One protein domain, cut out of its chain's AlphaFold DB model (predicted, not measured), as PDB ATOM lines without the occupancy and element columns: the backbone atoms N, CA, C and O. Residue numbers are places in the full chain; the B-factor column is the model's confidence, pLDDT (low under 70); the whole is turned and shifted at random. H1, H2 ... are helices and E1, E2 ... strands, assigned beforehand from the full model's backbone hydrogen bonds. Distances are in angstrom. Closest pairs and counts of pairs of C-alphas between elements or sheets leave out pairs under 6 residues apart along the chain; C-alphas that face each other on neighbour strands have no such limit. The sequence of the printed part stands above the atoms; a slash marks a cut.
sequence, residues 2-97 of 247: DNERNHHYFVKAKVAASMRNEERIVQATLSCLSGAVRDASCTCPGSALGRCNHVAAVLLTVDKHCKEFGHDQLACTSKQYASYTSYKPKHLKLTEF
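What this domain is: This is residues 2 to 97 of the 247 residues of a protein of Mytilus coruscus (UniProt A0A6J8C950). A twisted wall of three antiparallel strands, E1, E2 and E3, has one long helix, H2, packed slantwise over one face, and H2 runs on past the wall's E1 edge. Small H1 sits by E3, and a long final stretch ends in a tail, residues 87 to 97, that sticks out. The printed part has 96 residues, with three named strands followed by two named helices, and under half of its residues are in them. The class is mixed, and the whole is only just compact, close to loose, with a radius of gyration of the C-alphas of 14.7 A and spans of 43 by 31 by 29 A.

Where its parts are: E1, residues 8 to 16, begins at C-alpha 8 (-33.036, -32.725, 85.007) and is 25.4 A long. E2, residues 23 to 31, is 26.2 A long; E3 is residues 37 to 42. H1 is residues 45 to 49. H2, residues 53 to 69, is 24.2 A long and ends at C-alpha 69 (-40.240, -50.700, 84.235).

How they stand to each other: The sheet, order E1, E2, E3, is a meander, each strand the antiparallel neighbour of the one before. In the hairpin E1 and E2, N 11 and O 28 are 2.8 A apart; in the hairpin E2 and E3, N 29 and O 39 are 2.8 A apart. H2 lies over E1 and E2 at a height over the sheet of 9.2 A; the closest C-alphas of E2 and H2 are those of Val 26 and Val 55, 6.1 A. H1 only grazes the sheet. Every O i to N i+4 pair of H2 is within hydrogen-bond range; H1 has 0 of 1, but 2 of 2 O i to N i+3 pairs.

The domain as a whole: The printed part has no cut and no long link between named elements. Residues 74 to 80 and 87 to 97 stand free. Confidence is low, under 70, in 37 residues, among them 71 to 97.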
ATOM      1  N   ASP A   2     -25.084 -30.359  93.310       37.56
ATOM      2  CA  ASP A   2     -25.570 -30.717  91.959       37.56
ATOM      3  C   ASP A   2     -25.787 -29.476  91.069       37.56
ATOM      4  O   ASP A   2     -26.889 -29.268  90.566       37.56
ATOM      5  N   ASN A   3     -24.791 -28.599  90.928       40.03
ATOM      6  CA  ASN A   3     -25.023 -27.266  90.355       40.03
ATOM      7  C   ASN A   3     -24.245 -26.926  89.083       40.03
ATOM      8  O   ASN A   3     -24.162 -25.750  88.755       40.03
ATOM      9  N   GLU A   4     -23.716 -27.898  88.332       44.47
ATOM     10  CA  GLU A   4     -22.896 -27.542  87.157       44.47
ATOM     11  C   GLU A   4     -23.199 -28.268  85.841       44.47
ATOM     12  O   GLU A   4     -22.599 -27.917  84.828       44.47
ATOM     13  N   ARG A   5     -24.163 -29.200  85.762       48.06
ATOM     14  CA  ARG A   5     -24.592 -29.776  84.466       48.06
ATOM     15  C   ARG A   5     -26.090 -30.094  84.447       48.06
ATOM     16  O   ARG A   5     -26.593 -30.732  85.365       48.06
ATOM     17  N   ASN A   6     -26.777 -29.643  83.391       57.62
ATOM     18  CA  ASN A   6     -28.201 -29.858  83.086       57.62
ATOM     19  C   ASN A   6     -28.577 -31.352  83.045       57.62
ATOM     20  O   ASN A   6     -28.662 -31.967  81.984       57.62
ATOM     21  N   HIS A   7     -28.844 -31.925  84.210       70.00
ATOM     22  CA  HIS A   7     -29.326 -33.290  84.367       70.00
ATOM     23  C   HIS A   7     -30.635 -33.246  85.150       70.00
ATOM     24  O   HIS A   7     -30.695 -33.587  86.335       70.00
ATOM     25  N   HIS A   8     -31.684 -32.775  84.470       77.25
ATOM     26  CA  HIS A   8     -33.036 -32.725  85.007       77.25
ATOM     27  C   HIS A   8     -34.016 -33.523  84.150       77.25
ATOM     28  O   HIS A   8     -34.035 -33.386  82.927       77.25
ATOM     29  N   TYR A   9     -34.869 -34.312  84.805       79.25
ATOM     30  CA  TYR A   9     -36.052 -34.891  84.178       79.25
ATOM     31  C   TYR A   9     -37.236 -33.953  84.369       79.25
ATOM     32  O   TYR A   9     -37.540 -33.541  85.491       79.25
ATOM     33  N   PHE A  10     -37.924 -33.648  83.271       82.38
ATOM     34  CA  PHE A  10     -39.134 -32.837  83.284       82.38
ATOM     35  C   PHE A  10     -40.356 -33.731  83.147       82.38
ATOM     36  O   PHE A  10     -40.524 -34.442  82.157       82.38
ATOM     37  N   VAL A  11     -41.232 -33.660  84.139       83.38
ATOM     38  CA  VAL A  11     -42.492 -34.393  84.163       83.38
ATOM     39  C   VAL A  11     -43.619 -33.395  83.973       83.38
ATOM     40  O   VAL A  11     -43.769 -32.455  84.752       83.38
ATOM     41  N   LYS A  12     -44.438 -33.612  82.943       85.69
ATOM     42  CA  LYS A  12     -45.688 -32.881  82.734       85.69
ATOM     43  C   LYS A  12     -46.830 -33.877  82.667       85.69
ATOM     44  O   LYS A  12     -46.829 -34.764  81.818       85.69
ATOM     45  N   ALA A  13     -47.810 -33.709  83.542       85.75
ATOM     46  CA  ALA A  13     -48.950 -34.606  83.633       85.75
ATOM     47  C   ALA A  13     -50.263 -33.828  83.690       85.75
ATOM     48  O   ALA A  13     -50.343 -32.724  84.240       85.75
ATOM     49  N   LYS A  14     -51.304 -34.438  83.124       88.06
ATOM     50  CA  LYS A  14     -52.693 -34.030  83.313       88.06
ATOM     51  C   LYS A  14     -53.306 -34.917  84.388       88.06
ATOM     52  O   LYS A  14     -53.236 -36.138  84.287       88.06
ATOM     53  N   VAL A  15     -53.881 -34.302  85.412       86.25
ATOM     54  CA  VAL A  15     -54.455 -34.990  86.570       86.25
ATOM     55  C   VAL A  15     -55.897 -34.540  86.740       86.25
ATOM     56  O   VAL A  15     -56.160 -33.344  86.834       86.25
ATOM     57  N   ALA A  16     -56.834 -35.482  86.790       84.00
ATOM     58  CA  ALA A  16     -58.233 -35.164  87.054       84.00
ATOM     59  C   ALA A  16     -58.412 -34.620  88.483       84.00
ATOM     60  O   ALA A  16     -57.831 -35.142  89.438       84.00
ATOM     61  N   ALA A  17     -59.231 -33.580  88.644       76.62
ATOM     62  CA  ALA A  17     -59.600 -33.074  89.957       76.62
ATOM     63  C   ALA A  17     -60.531 -34.070  90.673       76.62
ATOM     64  O   ALA A  17     -61.505 -34.551  90.107       76.62
ATOM     65  N   SER A  18     -60.273 -34.341  91.957       67.44
ATOM     66  CA  SER A  18     -60.971 -35.397  92.718       67.44
ATOM     67  C   SER A  18     -62.502 -35.268  92.784       67.44
ATOM     68  O   SER A  18     -63.168 -36.259  93.059       67.44
ATOM     69  N   MET A  19     -63.051 -34.063  92.605       64.38
ATOM     70  CA  MET A  19     -64.480 -33.761  92.799       64.38
ATOM     71  C   MET A  19     -65.085 -32.939  91.655       64.38
ATOM     72  O   MET A  19     -66.246 -32.547  91.721       64.38
ATOM     73  N   ARG A  20     -64.295 -32.610  90.628       67.31
ATOM     74  CA  ARG A  20     -64.729 -31.794  89.491       67.31
ATOM     75  C   ARG A  20     -64.285 -32.485  88.219       67.31
ATOM     76  O   ARG A  20     -63.180 -33.014  88.179       67.31
ATOM     77  N   ASN A  21     -65.110 -32.437  87.180       73.56
ATOM     78  CA  ASN A  21     -64.754 -32.964  85.864       73.56
ATOM     79  C   ASN A  21     -63.804 -32.001  85.123       73.56
ATOM     80  O   ASN A  21     -64.082 -31.541  84.022       73.56
ATOM     81  N   GLU A  22     -62.723 -31.617  85.795       82.19
ATOM     82  CA  GLU A  22     -61.732 -30.649  85.341       82.19
ATOM     83  C   GLU A  22     -60.346 -31.289  85.428       82.19
ATOM     84  O   GLU A  22     -60.013 -31.951  86.415       82.19
ATOM     85  N   GLU A  23     -59.511 -31.048  84.422       85.38
ATOM     86  CA  GLU A  23     -58.113 -31.469  84.436       85.38
ATOM     87  C   GLU A  23     -57.224 -30.369  85.021       85.38
ATOM     88  O   GLU A  23     -57.394 -29.175  84.761       85.38
ATOM     89  N   ARG A  24     -56.232 -30.775  85.808       86.69
ATOM     90  CA  ARG A  24     -55.185 -29.915  86.353       86.69
ATOM     91  C   ARG A  24     -53.854 -30.312  85.748       86.69
ATOM     92  O   ARG A  24     -53.567 -31.492  85.558       86.69
ATOM     93  N   ILE A  25     -53.041 -29.312  85.442       88.56
ATOM     94  CA  ILE A  25     -51.706 -29.528  84.901       88.56
ATOM     95  C   ILE A  25     -50.748 -29.536  86.083       88.56
ATOM     96  O   ILE A  25     -50.776 -28.633  86.922       88.56
ATOM     97  N   VAL A  26     -49.935 -30.581  86.150       89.56
ATOM     98  CA  VAL A  26     -48.845 -30.728  87.110       89.56
ATOM     99  C   VAL A  26     -47.539 -30.729  86.337       89.56
ATOM    100  O   VAL A  26     -47.418 -31.401  85.308       89.56
ATOM    101  N   GLN A  27     -46.573 -29.977  86.844       89.00
ATOM    102  CA  GLN A  27     -45.211 -29.932  86.335       89.00
ATOM    103  C   GLN A  27     -44.259 -30.233  87.486       89.00
ATOM    104  O   GLN A  27     -44.433 -29.699  88.578       89.00
ATOM    105  N   ALA A  28     -43.280 -31.100  87.260       88.44
ATOM    106  CA  ALA A  28     -42.237 -31.393  88.231       88.44
ATOM    107  C   ALA A  28     -40.884 -31.523  87.535       88.44
ATOM    108  O   ALA A  28     -40.786 -32.061  86.430       88.44
ATOM    109  N   THR A  29     -39.850 -31.050  88.215       87.44
ATOM    110  CA  THR A  29     -38.458 -31.116  87.785       87.44
ATOM    111  C   THR A  29     -37.706 -31.989  88.777       87.44
ATOM    112  O   THR A  29     -37.658 -31.682  89.970       87.44
ATOM    113  N   LEU A  30     -37.124 -33.083  88.299       86.56
ATOM    114  CA  LEU A  30     -36.371 -34.038  89.110       86.56
ATOM    115  C   LEU A  30     -34.886 -33.956  88.762       86.56
ATOM    116  O   LEU A  30     -34.530 -33.712  87.613       86.56
ATOM    117  N   SER A  31     -34.005 -34.178  89.729       82.38
ATOM    118  CA  SER A  31     -32.580 -34.393  89.453       82.38
ATOM    119  C   SER A  31     -32.368 -35.778  88.839       82.38
ATOM    120  O   SER A  31     -32.797 -36.764  89.429       82.38
ATOM    121  N   CYS A  32     -31.670 -35.886  87.705       75.19
ATOM    122  CA  CYS A  32     -31.308 -37.199  87.152       75.19
ATOM    123  C   CYS A  32     -30.268 -37.930  88.015       75.19
ATOM    124  O   CYS A  32     -30.163 -39.143  87.922       75.19
ATOM    125  N   LEU A  33     -29.492 -37.203  88.829       73.56
ATOM    126  CA  LEU A  33     -28.437 -37.788  89.662       73.56
ATOM    127  C   LEU A  33     -29.004 -38.432  90.930       73.56
ATOM    128  O   LEU A  33     -28.612 -39.532  91.299       73.56
ATOM    129  N   SER A  34     -29.918 -37.733  91.606       78.62
ATOM    130  CA  SER A  34     -30.438 -38.152  92.914       78.62
ATOM    131  C   SER A  34     -31.903 -38.581  92.898       78.62
ATOM    132  O   SER A  34     -32.402 -39.066  93.909       78.62
ATOM    133  N   GLY A  35     -32.633 -38.344  91.806       76.88
ATOM    134  CA  GLY A  35     -34.091 -38.496  91.769       76.88
ATOM    135  C   GLY A  35     -34.839 -37.478  92.640       76.88
ATOM    136  O   GLY A  35     -36.066 -37.519  92.719       76.88
ATOM    137  N   ALA A  36     -34.130 -36.548  93.291       83.56
ATOM    138  CA  ALA A  36     -34.733 -35.564  94.176       83.56
ATOM    139  C   ALA A  36     -35.610 -34.576  93.397       83.56
ATOM    140  O   ALA A  36     -35.233 -34.098  92.321       83.56
ATOM    141  N   VAL A  37     -36.758 -34.227  93.977       86.88
ATOM    142  CA  VAL A  37     -37.648 -33.191  93.444       86.88
ATOM    143  C   VAL A  37     -36.991 -31.828  93.653       86.88
ATOM    144  O   VAL A  37     -36.742 -31.426  94.788       86.88
ATOM    145  N   ARG A  38     -36.694 -31.126  92.559       85.56
ATOM    146  CA  ARG A  38     -36.109 -29.776  92.568       85.56
ATOM    147  C   ARG A  38     -37.177 -28.702  92.619       85.56
ATOM    148  O   ARG A  38     -37.047 -27.748  93.375       85.56
ATOM    149  N   ASP A  39     -38.219 -28.886  91.821       87.19
ATOM    150  CA  ASP A  39     -39.380 -28.010  91.794       87.19
ATOM    151  C   ASP A  39     -40.614 -28.809  91.381       87.19
ATOM    152  O   ASP A  39     -40.509 -29.777  90.619       87.19
ATOM    153  N   ALA A  40     -41.777 -28.423  91.888       88.25
ATOM    154  CA  ALA A  40     -43.042 -28.993  91.465       88.25
ATOM    155  C   ALA A  40     -44.192 -28.007  91.670       88.25
ATOM    156  O   ALA A  40     -44.369 -27.432  92.743       88.25
ATOM    157  N   SER A  41     -45.026 -27.866  90.646       89.19
ATOM    158  CA  SER A  41     -46.145 -26.936  90.630       89.19
ATOM    159  C   SER A  41     -47.404 -27.576  90.052       89.19
ATOM    160  O   SER A  41     -47.369 -28.557  89.300       89.19
ATOM    161  N   CYS A  42     -48.555 -27.029  90.433       89.81
ATOM    162  CA  CYS A  42     -49.839 -27.443  89.895       89.81
ATOM    163  C   CYS A  42     -50.743 -26.238  89.639       89.81
ATOM    164  O   CYS A  42     -50.778 -25.290  90.417       89.81
ATOM    165  N   THR A  43     -51.581 -26.309  88.607       88.12
ATOM    166  CA  THR A  43     -52.610 -25.293  88.318       88.12
ATOM    167  C   THR A  43     -53.841 -25.385  89.240       88.12
ATOM    168  O   THR A  43     -54.921 -24.876  88.928       88.12
ATOM    169  N   CYS A  44     -53.720 -26.078  90.377       84.81
ATOM    170  CA  CYS A  44     -54.760 -26.187  91.394       84.81
ATOM    171  C   CYS A  44     -54.680 -24.984  92.365       84.81
ATOM    172  O   CYS A  44     -53.574 -24.569  92.712       84.81
ATOM    173  N   PRO A  45     -55.806 -24.471  92.902       79.88
ATOM    174  CA  PRO A  45     -55.772 -23.399  93.907       79.88
ATOM    175  C   PRO A  45     -54.935 -23.742  95.152       79.88
ATOM    176  O   PRO A  45     -54.292 -22.877  95.736       79.88
ATOM    177  N   GLY A  46     -54.881 -25.026  95.526       74.00
ATOM    178  CA  GLY A  46     -54.064 -25.516  96.643       74.00
ATOM    179  C   GLY A  46     -52.546 -25.461  96.413       74.00
ATOM    180  O   GLY A  46     -51.789 -25.652  97.363       74.00
ATOM    181  N   SER A  47     -52.087 -25.190  95.185       76.44
ATOM    182  CA  SER A  47     -50.658 -25.059  94.872       76.44
ATOM    183  C   SER A  47     -50.057 -23.798  95.484       76.44
ATOM    184  O   SER A  47     -48.915 -23.840  95.925       76.44
ATOM    185  N   ALA A  48     -50.832 -22.714  95.599       67.00
ATOM    186  CA  ALA A  48     -50.388 -21.472  96.239       67.00
ATOM    187  C   ALA A  48     -50.039 -21.655  97.730       67.00
ATOM    188  O   ALA A  48     -49.317 -20.849  98.305       67.00
ATOM    189  N   LEU A  49     -50.539 -22.728  98.351       70.12
ATOM    190  CA  LEU A  49     -50.286 -23.078  99.749       70.12
ATOM    191  C   LEU A  49     -49.275 -24.227  99.904       70.12
ATOM    192  O   LEU A  49     -49.088 -24.713 101.017       70.12
ATOM    193  N   GLY A  50     -48.678 -24.716  98.809       67.69
ATOM    194  CA  GLY A  50     -47.734 -25.842  98.823       67.69
ATOM    195  C   GLY A  50     -48.344 -27.191  99.232       67.69
ATOM    196  O   GLY A  50     -47.617 -28.105  99.603       67.69
ATOM    197  N   ARG A  51     -49.677 -27.340  99.198       70.12
ATOM    198  CA  ARG A  51     -50.410 -28.515  99.725       70.12
ATOM    199  C   ARG A  51     -51.234 -29.240  98.654       70.12
ATOM    200  O   ARG A  51     -52.324 -29.736  98.927       70.12
ATOM    201  N   CYS A  52     -50.771 -29.260  97.404       83.69
ATOM    202  CA  CYS A  52     -51.545 -29.845  96.307       83.69
ATOM    203  C   CYS A  52     -51.332 -31.366  96.196       83.69
ATOM    204  O   CYS A  52     -50.266 -31.823  95.788       83.69
ATOM    205  N   ASN A  53     -52.383 -32.152  96.450       85.38
ATOM    206  CA  ASN A  53     -52.342 -33.618  96.322       85.38
ATOM    207  C   ASN A  53     -52.081 -34.108  94.883       85.38
ATOM    208  O   ASN A  53     -51.612 -35.228  94.696       85.38
ATOM    209  N   HIS A  54     -52.348 -33.284  93.861       87.06
ATOM    210  CA  HIS A  54     -52.076 -33.643  92.464       87.06
ATOM    211  C   HIS A  54     -50.574 -33.815  92.189       87.06
ATOM    212  O   HIS A  54     -50.197 -34.704  91.433       87.06
ATOM    213  N   VAL A  55     -49.716 -33.010  92.830       87.69
ATOM    214  CA  VAL A  55     -48.254 -33.141  92.708       87.69
ATOM    215  C   VAL A  55     -47.797 -34.475  93.293       87.69
ATOM    216  O   VAL A  55     -47.087 -35.228  92.633       87.69
ATOM    217  N   ALA A  56     -48.274 -34.804  94.497       86.38
ATOM    218  CA  ALA A  56     -47.966 -36.073  95.149       86.38
ATOM    219  C   ALA A  56     -48.411 -37.276  94.301       86.38
ATOM    220  O   ALA A  56     -47.645 -38.220  94.131       86.38
ATOM    221  N   ALA A  57     -49.611 -37.223  93.713       86.81
ATOM    222  CA  ALA A  57     -50.116 -38.287  92.848       86.81
ATOM    223  C   ALA A  57     -49.212 -38.537  91.628       86.81
ATOM    224  O   ALA A  57     -48.929 -39.689  91.298       86.81
ATOM    225  N   VAL A  58     -48.722 -37.475  90.982       87.69
ATOM    226  CA  VAL A  58     -47.813 -37.588  89.830       87.69
ATOM    227  C   VAL A  58     -46.471 -38.176  90.246       87.69
ATOM    228  O   VAL A  58     -46.011 -39.118  89.609       87.69
ATOM    229  N   LEU A  59     -45.875 -37.694  91.338       87.81
ATOM    230  CA  LEU A  59     -44.592 -38.206  91.827       87.81
ATOM    231  C   LEU A  59     -44.671 -39.683  92.239       87.81
ATOM    232  O   LEU A  59     -43.792 -40.460  91.884       87.81
ATOM    233  N   LEU A  60     -45.749 -40.092  92.917       88.12
ATOM    234  CA  LEU A  60     -45.988 -41.498  93.264       88.12
ATOM    235  C   LEU A  60     -46.195 -42.372  92.023       88.12
ATOM    236  O   LEU A  60     -45.765 -43.523  91.997       88.12
ATOM    237  N   THR A  61     -46.843 -41.834  90.988       84.81
ATOM    238  CA  THR A  61     -47.031 -42.549  89.720       84.81
ATOM    239  C   THR A  61     -45.699 -42.740  88.998       84.81
ATOM    240  O   THR A  61     -45.441 -43.828  88.490       84.81
ATOM    241  N   VAL A  62     -44.838 -41.718  88.994       84.75
ATOM    242  CA  VAL A  62     -43.477 -41.805  88.441       84.75
ATOM    243  C   VAL A  62     -42.647 -42.832  89.212       84.75
ATOM    244  O   VAL A  62     -42.073 -43.716  88.589       84.75
ATOM    245  N   ASP A  63     -42.641 -42.785  90.547       84.81
ATOM    246  CA  ASP A  63     -41.923 -43.760  91.384       84.81
ATOM    247  C   ASP A  63     -42.395 -45.197  91.121       84.81
ATOM    248  O   ASP A  63     -41.582 -46.099  90.909       84.81
ATOM    249  N   LYS A  64     -43.713 -45.410  91.059       83.00
ATOM    250  CA  LYS A  64     -44.289 -46.716  90.730       83.00
ATOM    251  C   LYS A  64     -43.851 -47.192  89.344       83.00
ATOM    252  O   LYS A  64     -43.429 -48.335  89.205       83.00
ATOM    253  N   HIS A  65     -43.923 -46.322  88.340       80.62
ATOM    254  CA  HIS A  65     -43.518 -46.659  86.979       80.62
ATOM    255  C   HIS A  65     -42.030 -47.025  86.910       80.62
ATOM    256  O   HIS A  65     -41.681 -48.063  86.356       80.62
ATOM    257  N   CYS A  66     -41.157 -46.238  87.540       79.62
ATOM    258  CA  CYS A  66     -39.724 -46.525  87.575       79.62
ATOM    259  C   CYS A  66     -39.405 -47.844  88.297       79.62
ATOM    260  O   CYS A  66     -38.488 -48.550  87.885       79.62
ATOM    261  N   LYS A  67     -40.163 -48.208  89.338       79.38
ATOM    262  CA  LYS A  67     -40.027 -49.506  90.021       79.38
ATOM    263  C   LYS A  67     -40.468 -50.687  89.160       79.38
ATOM    264  O   LYS A  67     -39.869 -51.751  89.257       79.38
ATOM    265  N   GLU A  68     -41.512 -50.513  88.355       79.19
ATOM    266  CA  GLU A  68     -42.068 -51.582  87.516       79.19
ATOM    267  C   GLU A  68     -41.296 -51.770  86.200       79.19
ATOM    268  O   GLU A  68     -41.147 -52.901  85.742       79.19
ATOM    269  N   PHE A  69     -40.786 -50.689  85.600       74.75
ATOM    270  CA  PHE A  69     -40.240 -50.700  84.235       74.75
ATOM    271  C   PHE A  69     -38.781 -50.232  84.124       74.75
ATOM    272  O   PHE A  69     -38.197 -50.314  83.043       74.75
ATOM    273  N   GLY A  70     -38.174 -49.773  85.221       71.88
ATOM    274  CA  GLY A  70     -36.841 -49.170  85.222       71.88
ATOM    275  C   GLY A  70     -36.844 -47.696  84.800       71.88
ATOM    276  O   GLY A  70     -37.880 -47.112  84.489       71.88
ATOM    277  N   HIS A  71     -35.663 -47.074  84.820       67.50
ATOM    278  CA  HIS A  71     -35.474 -45.651  84.498       67.50
ATOM    279  C   HIS A  71     -35.036 -45.401  83.042       67.50
ATOM    280  O   HIS A  71     -35.081 -44.263  82.582       67.50
ATOM    281  N   ASP A  72     -34.669 -46.461  82.313       63.28
ATOM    282  CA  ASP A  72     -34.104 -46.388  80.957       63.28
ATOM    283  C   ASP A  72     -35.151 -46.499  79.839       63.28
ATOM    284  O   ASP A  72     -34.821 -46.417  78.651       63.28
ATOM    285  N   GLN A  73     -36.431 -46.694  80.178       60.66
ATOM    286  CA  GLN A  73     -37.476 -46.734  79.160       60.66
ATOM    287  C   GLN A  73     -37.702 -45.345  78.554       60.66
ATOM    288  O   GLN A  73     -38.138 -44.406  79.218       60.66
ATOM    289  N   LEU A  74     -37.451 -45.236  77.247       53.22
ATOM    290  CA  LEU A  74     -37.730 -44.038  76.461       53.22
ATOM    291  C   LEU A  74     -39.231 -43.705  76.507       53.22
ATOM    292  O   LEU A  74     -40.079 -44.490  76.067       53.22
ATOM    293  N   ALA A  75     -39.549 -42.508  77.003       50.47
ATOM    294  CA  ALA A  75     -40.884 -41.931  76.948       50.47
ATOM    295  C   ALA A  75     -41.240 -41.589  75.490       50.47
ATOM    296  O   ALA A  75     -40.812 -40.580  74.936       50.47
ATOM    297  N   CYS A  76     -42.017 -42.450  74.842       46.25
ATOM    298  CA  CYS A  76     -42.579 -42.224  73.522       46.25
ATOM    299  C   CYS A  76     -43.730 -41.213  73.629       46.25
ATOM    300  O   CYS A  76     -44.771 -41.473  74.221       46.25
ATOM    301  N   THR A  77     -43.602 -40.041  73.026       44.72
ATOM    302  CA  THR A  77     -44.634 -38.986  73.072       44.72
ATOM    303  C   THR A  77     -46.022 -39.415  72.561       44.72
ATOM    304  O   THR A  77     -46.991 -38.692  72.779       44.72
ATOM    305  N   SER A  78     -46.153 -40.589  71.931       44.28
ATOM    306  CA  SER A  78     -47.403 -41.159  71.412       44.28
ATOM    307  C   SER A  78     -48.002 -42.318  72.227       44.28
ATOM    308  O   SER A  78     -49.090 -42.781  71.888       44.28
ATOM    309  N   LYS A  79     -47.360 -42.789  73.307       49.31
ATOM    310  CA  LYS A  79     -47.956 -43.786  74.220       49.31
ATOM    311  C   LYS A  79     -48.394 -43.117  75.520       49.31
ATOM    312  O   LYS A  79     -47.690 -42.297  76.090       49.31
ATOM    313  N   GLN A  80     -49.579 -43.464  76.008       46.97
ATOM    314  CA  GLN A  80     -50.059 -43.028  77.315       46.97
ATOM    315  C   GLN A  80     -49.295 -43.826  78.391       46.97
ATOM    316  O   GLN A  80     -49.619 -44.981  78.641       46.97
ATOM    317  N   TYR A  81     -48.241 -43.244  78.981       49.97
ATOM    318  CA  TYR A  81     -47.295 -43.971  79.856       49.97
ATOM    319  C   TYR A  81     -47.842 -44.352  81.235       49.97
ATOM    320  O   TYR A  81     -47.288 -45.222  81.900       49.97
ATOM    321  N   ALA A  82     -48.947 -43.743  81.659       48.69
ATOM    322  CA  ALA A  82     -49.666 -44.152  82.853       48.69
ATOM    323  C   ALA A  82     -51.102 -43.628  82.778       48.69
ATOM    324  O   ALA A  82     -51.329 -42.418  82.828       48.69
ATOM    325  N   SER A  83     -52.083 -44.524  82.670       42.16
ATOM    326  CA  SER A  83     -53.439 -44.192  83.095       42.16
ATOM    327  C   SER A  83     -53.556 -44.609  84.556       42.16
ATOM    328  O   SER A  83     -53.480 -45.784  84.908       42.16
ATOM    329  N   TYR A  84     -53.704 -43.624  85.442       42.78
ATOM    330  CA  TYR A  84     -54.226 -43.905  86.769       42.78
ATOM    331  C   TYR A  84     -55.727 -44.120  86.576       42.78
ATOM    332  O   TYR A  84     -56.528 -43.198  86.746       42.78
ATOM    333  N   THR A  85     -56.122 -45.317  86.126       40.06
ATOM    334  CA  THR A  85     -57.500 -45.759  86.340       40.06
ATOM    335  C   THR A  85     -57.700 -45.642  87.833       40.06
ATOM    336  O   THR A  85     -56.872 -46.129  88.601       40.06
ATOM    337  N   SER A  86     -58.694 -44.847  88.222       40.38
ATOM    338  CA  SER A  86     -59.002 -44.532  89.607       40.38
ATOM    339  C   SER A  86     -58.769 -45.771  90.457       40.38
ATOM    340  O   SER A  86     -59.546 -46.725  90.415       40.38
ATOM    341  N   TYR A  87     -57.648 -45.789  91.186       41.91
ATOM    342  CA  TYR A  87     -57.446 -46.766  92.229       41.91
ATOM    343  C   TYR A  87     -58.580 -46.447  93.180       41.91
ATOM    344  O   TYR A  87     -58.494 -45.463  93.903       41.91
ATOM    345  N   LYS A  88     -59.696 -47.175  93.069       44.12
ATOM    346  CA  LYS A  88     -60.713 -47.228  94.102       44.12
ATOM    347  C   LYS A  88     -59.969 -47.928  95.220       44.12
ATOM    348  O   LYS A  88     -59.846 -49.156  95.158       44.12
ATOM    349  N   PRO A  89     -59.371 -47.193  96.175       46.31
ATOM    350  CA  PRO A  89     -58.764 -47.870  97.296       46.31
ATOM    351  C   PRO A  89     -59.930 -48.649  97.893       46.31
ATOM    352  O   PRO A  89     -61.006 -48.070  98.068       46.31
ATOM    353  N   LYS A  90     -59.780 -49.961  98.121       52.53
ATOM    354  CA  LYS A  90     -60.713 -50.680  99.001       52.53
ATOM    355  C   LYS A  90     -60.900 -49.768 100.201       52.53
ATOM    356  O   LYS A  90     -59.886 -49.516 100.838       52.53
ATOM    357  N   HIS A  91     -62.097 -49.190 100.358       49.84
ATOM    358  CA  HIS A  91     -62.382 -47.988 101.148       49.84
ATOM    359  C   HIS A  91     -61.532 -47.906 102.422       49.84
ATOM    360  O   HIS A  91     -61.975 -48.299 103.491       49.84
ATOM    361  N   LEU A  92     -60.312 -47.390 102.310       52.12
ATOM    362  CA  LEU A  92     -59.552 -46.935 103.449       52.12
ATOM    363  C   LEU A  92     -59.961 -45.490 103.511       52.12
ATOM    364  O   LEU A  92     -59.638 -44.703 102.611       52.12
ATOM    365  N   LYS A  93     -60.779 -45.159 104.506       56.62
ATOM    366  CA  LYS A  93     -61.074 -43.753 104.745       56.62
ATOM    367  C   LYS A  93     -59.720 -43.066 104.877       56.62
ATOM    368  O   LYS A  93     -58.814 -43.602 105.502       56.62
ATOM    369  N   LEU A  94     -59.551 -41.890 104.283       50.19
ATOM    370  CA  LEU A  94     -58.292 -41.142 104.391       50.19
ATOM    371  C   LEU A  94     -57.890 -40.917 105.869       50.19
ATOM    372  O   LEU A  94     -56.717 -40.770 106.177       50.19
ATOM    373  N   THR A  95     -58.868 -40.966 106.782       55.91
ATOM    374  CA  THR A  95     -58.706 -40.957 108.245       55.91
ATOM    375  C   THR A  95     -58.081 -42.226 108.843       55.91
ATOM    376  O   THR A  95     -57.664 -42.202 109.992       55.91
ATOM    377  N   GLU A  96     -58.052 -43.338 108.112       54.09
ATOM    378  CA  GLU A  96     -57.530 -44.650 108.531       54.09
ATOM    379  C   GLU A  96     -56.141 -44.941 107.939       54.09
ATOM    380  O   GLU A  96     -55.459 -45.874 108.370       54.09
ATOM    381  N   PHE A  97     -55.702 -44.148 106.955       59.53
ATOM    382  CA  PHE A  97     -54.356 -44.247 106.403       59.53
ATOM    383  C   PHE A  97     -53.348 -43.607 107.364       59.53
ATOM    384  O   PHE A  97     -53.132 -42.396 107.361       59.53
TER     385      PHE A  97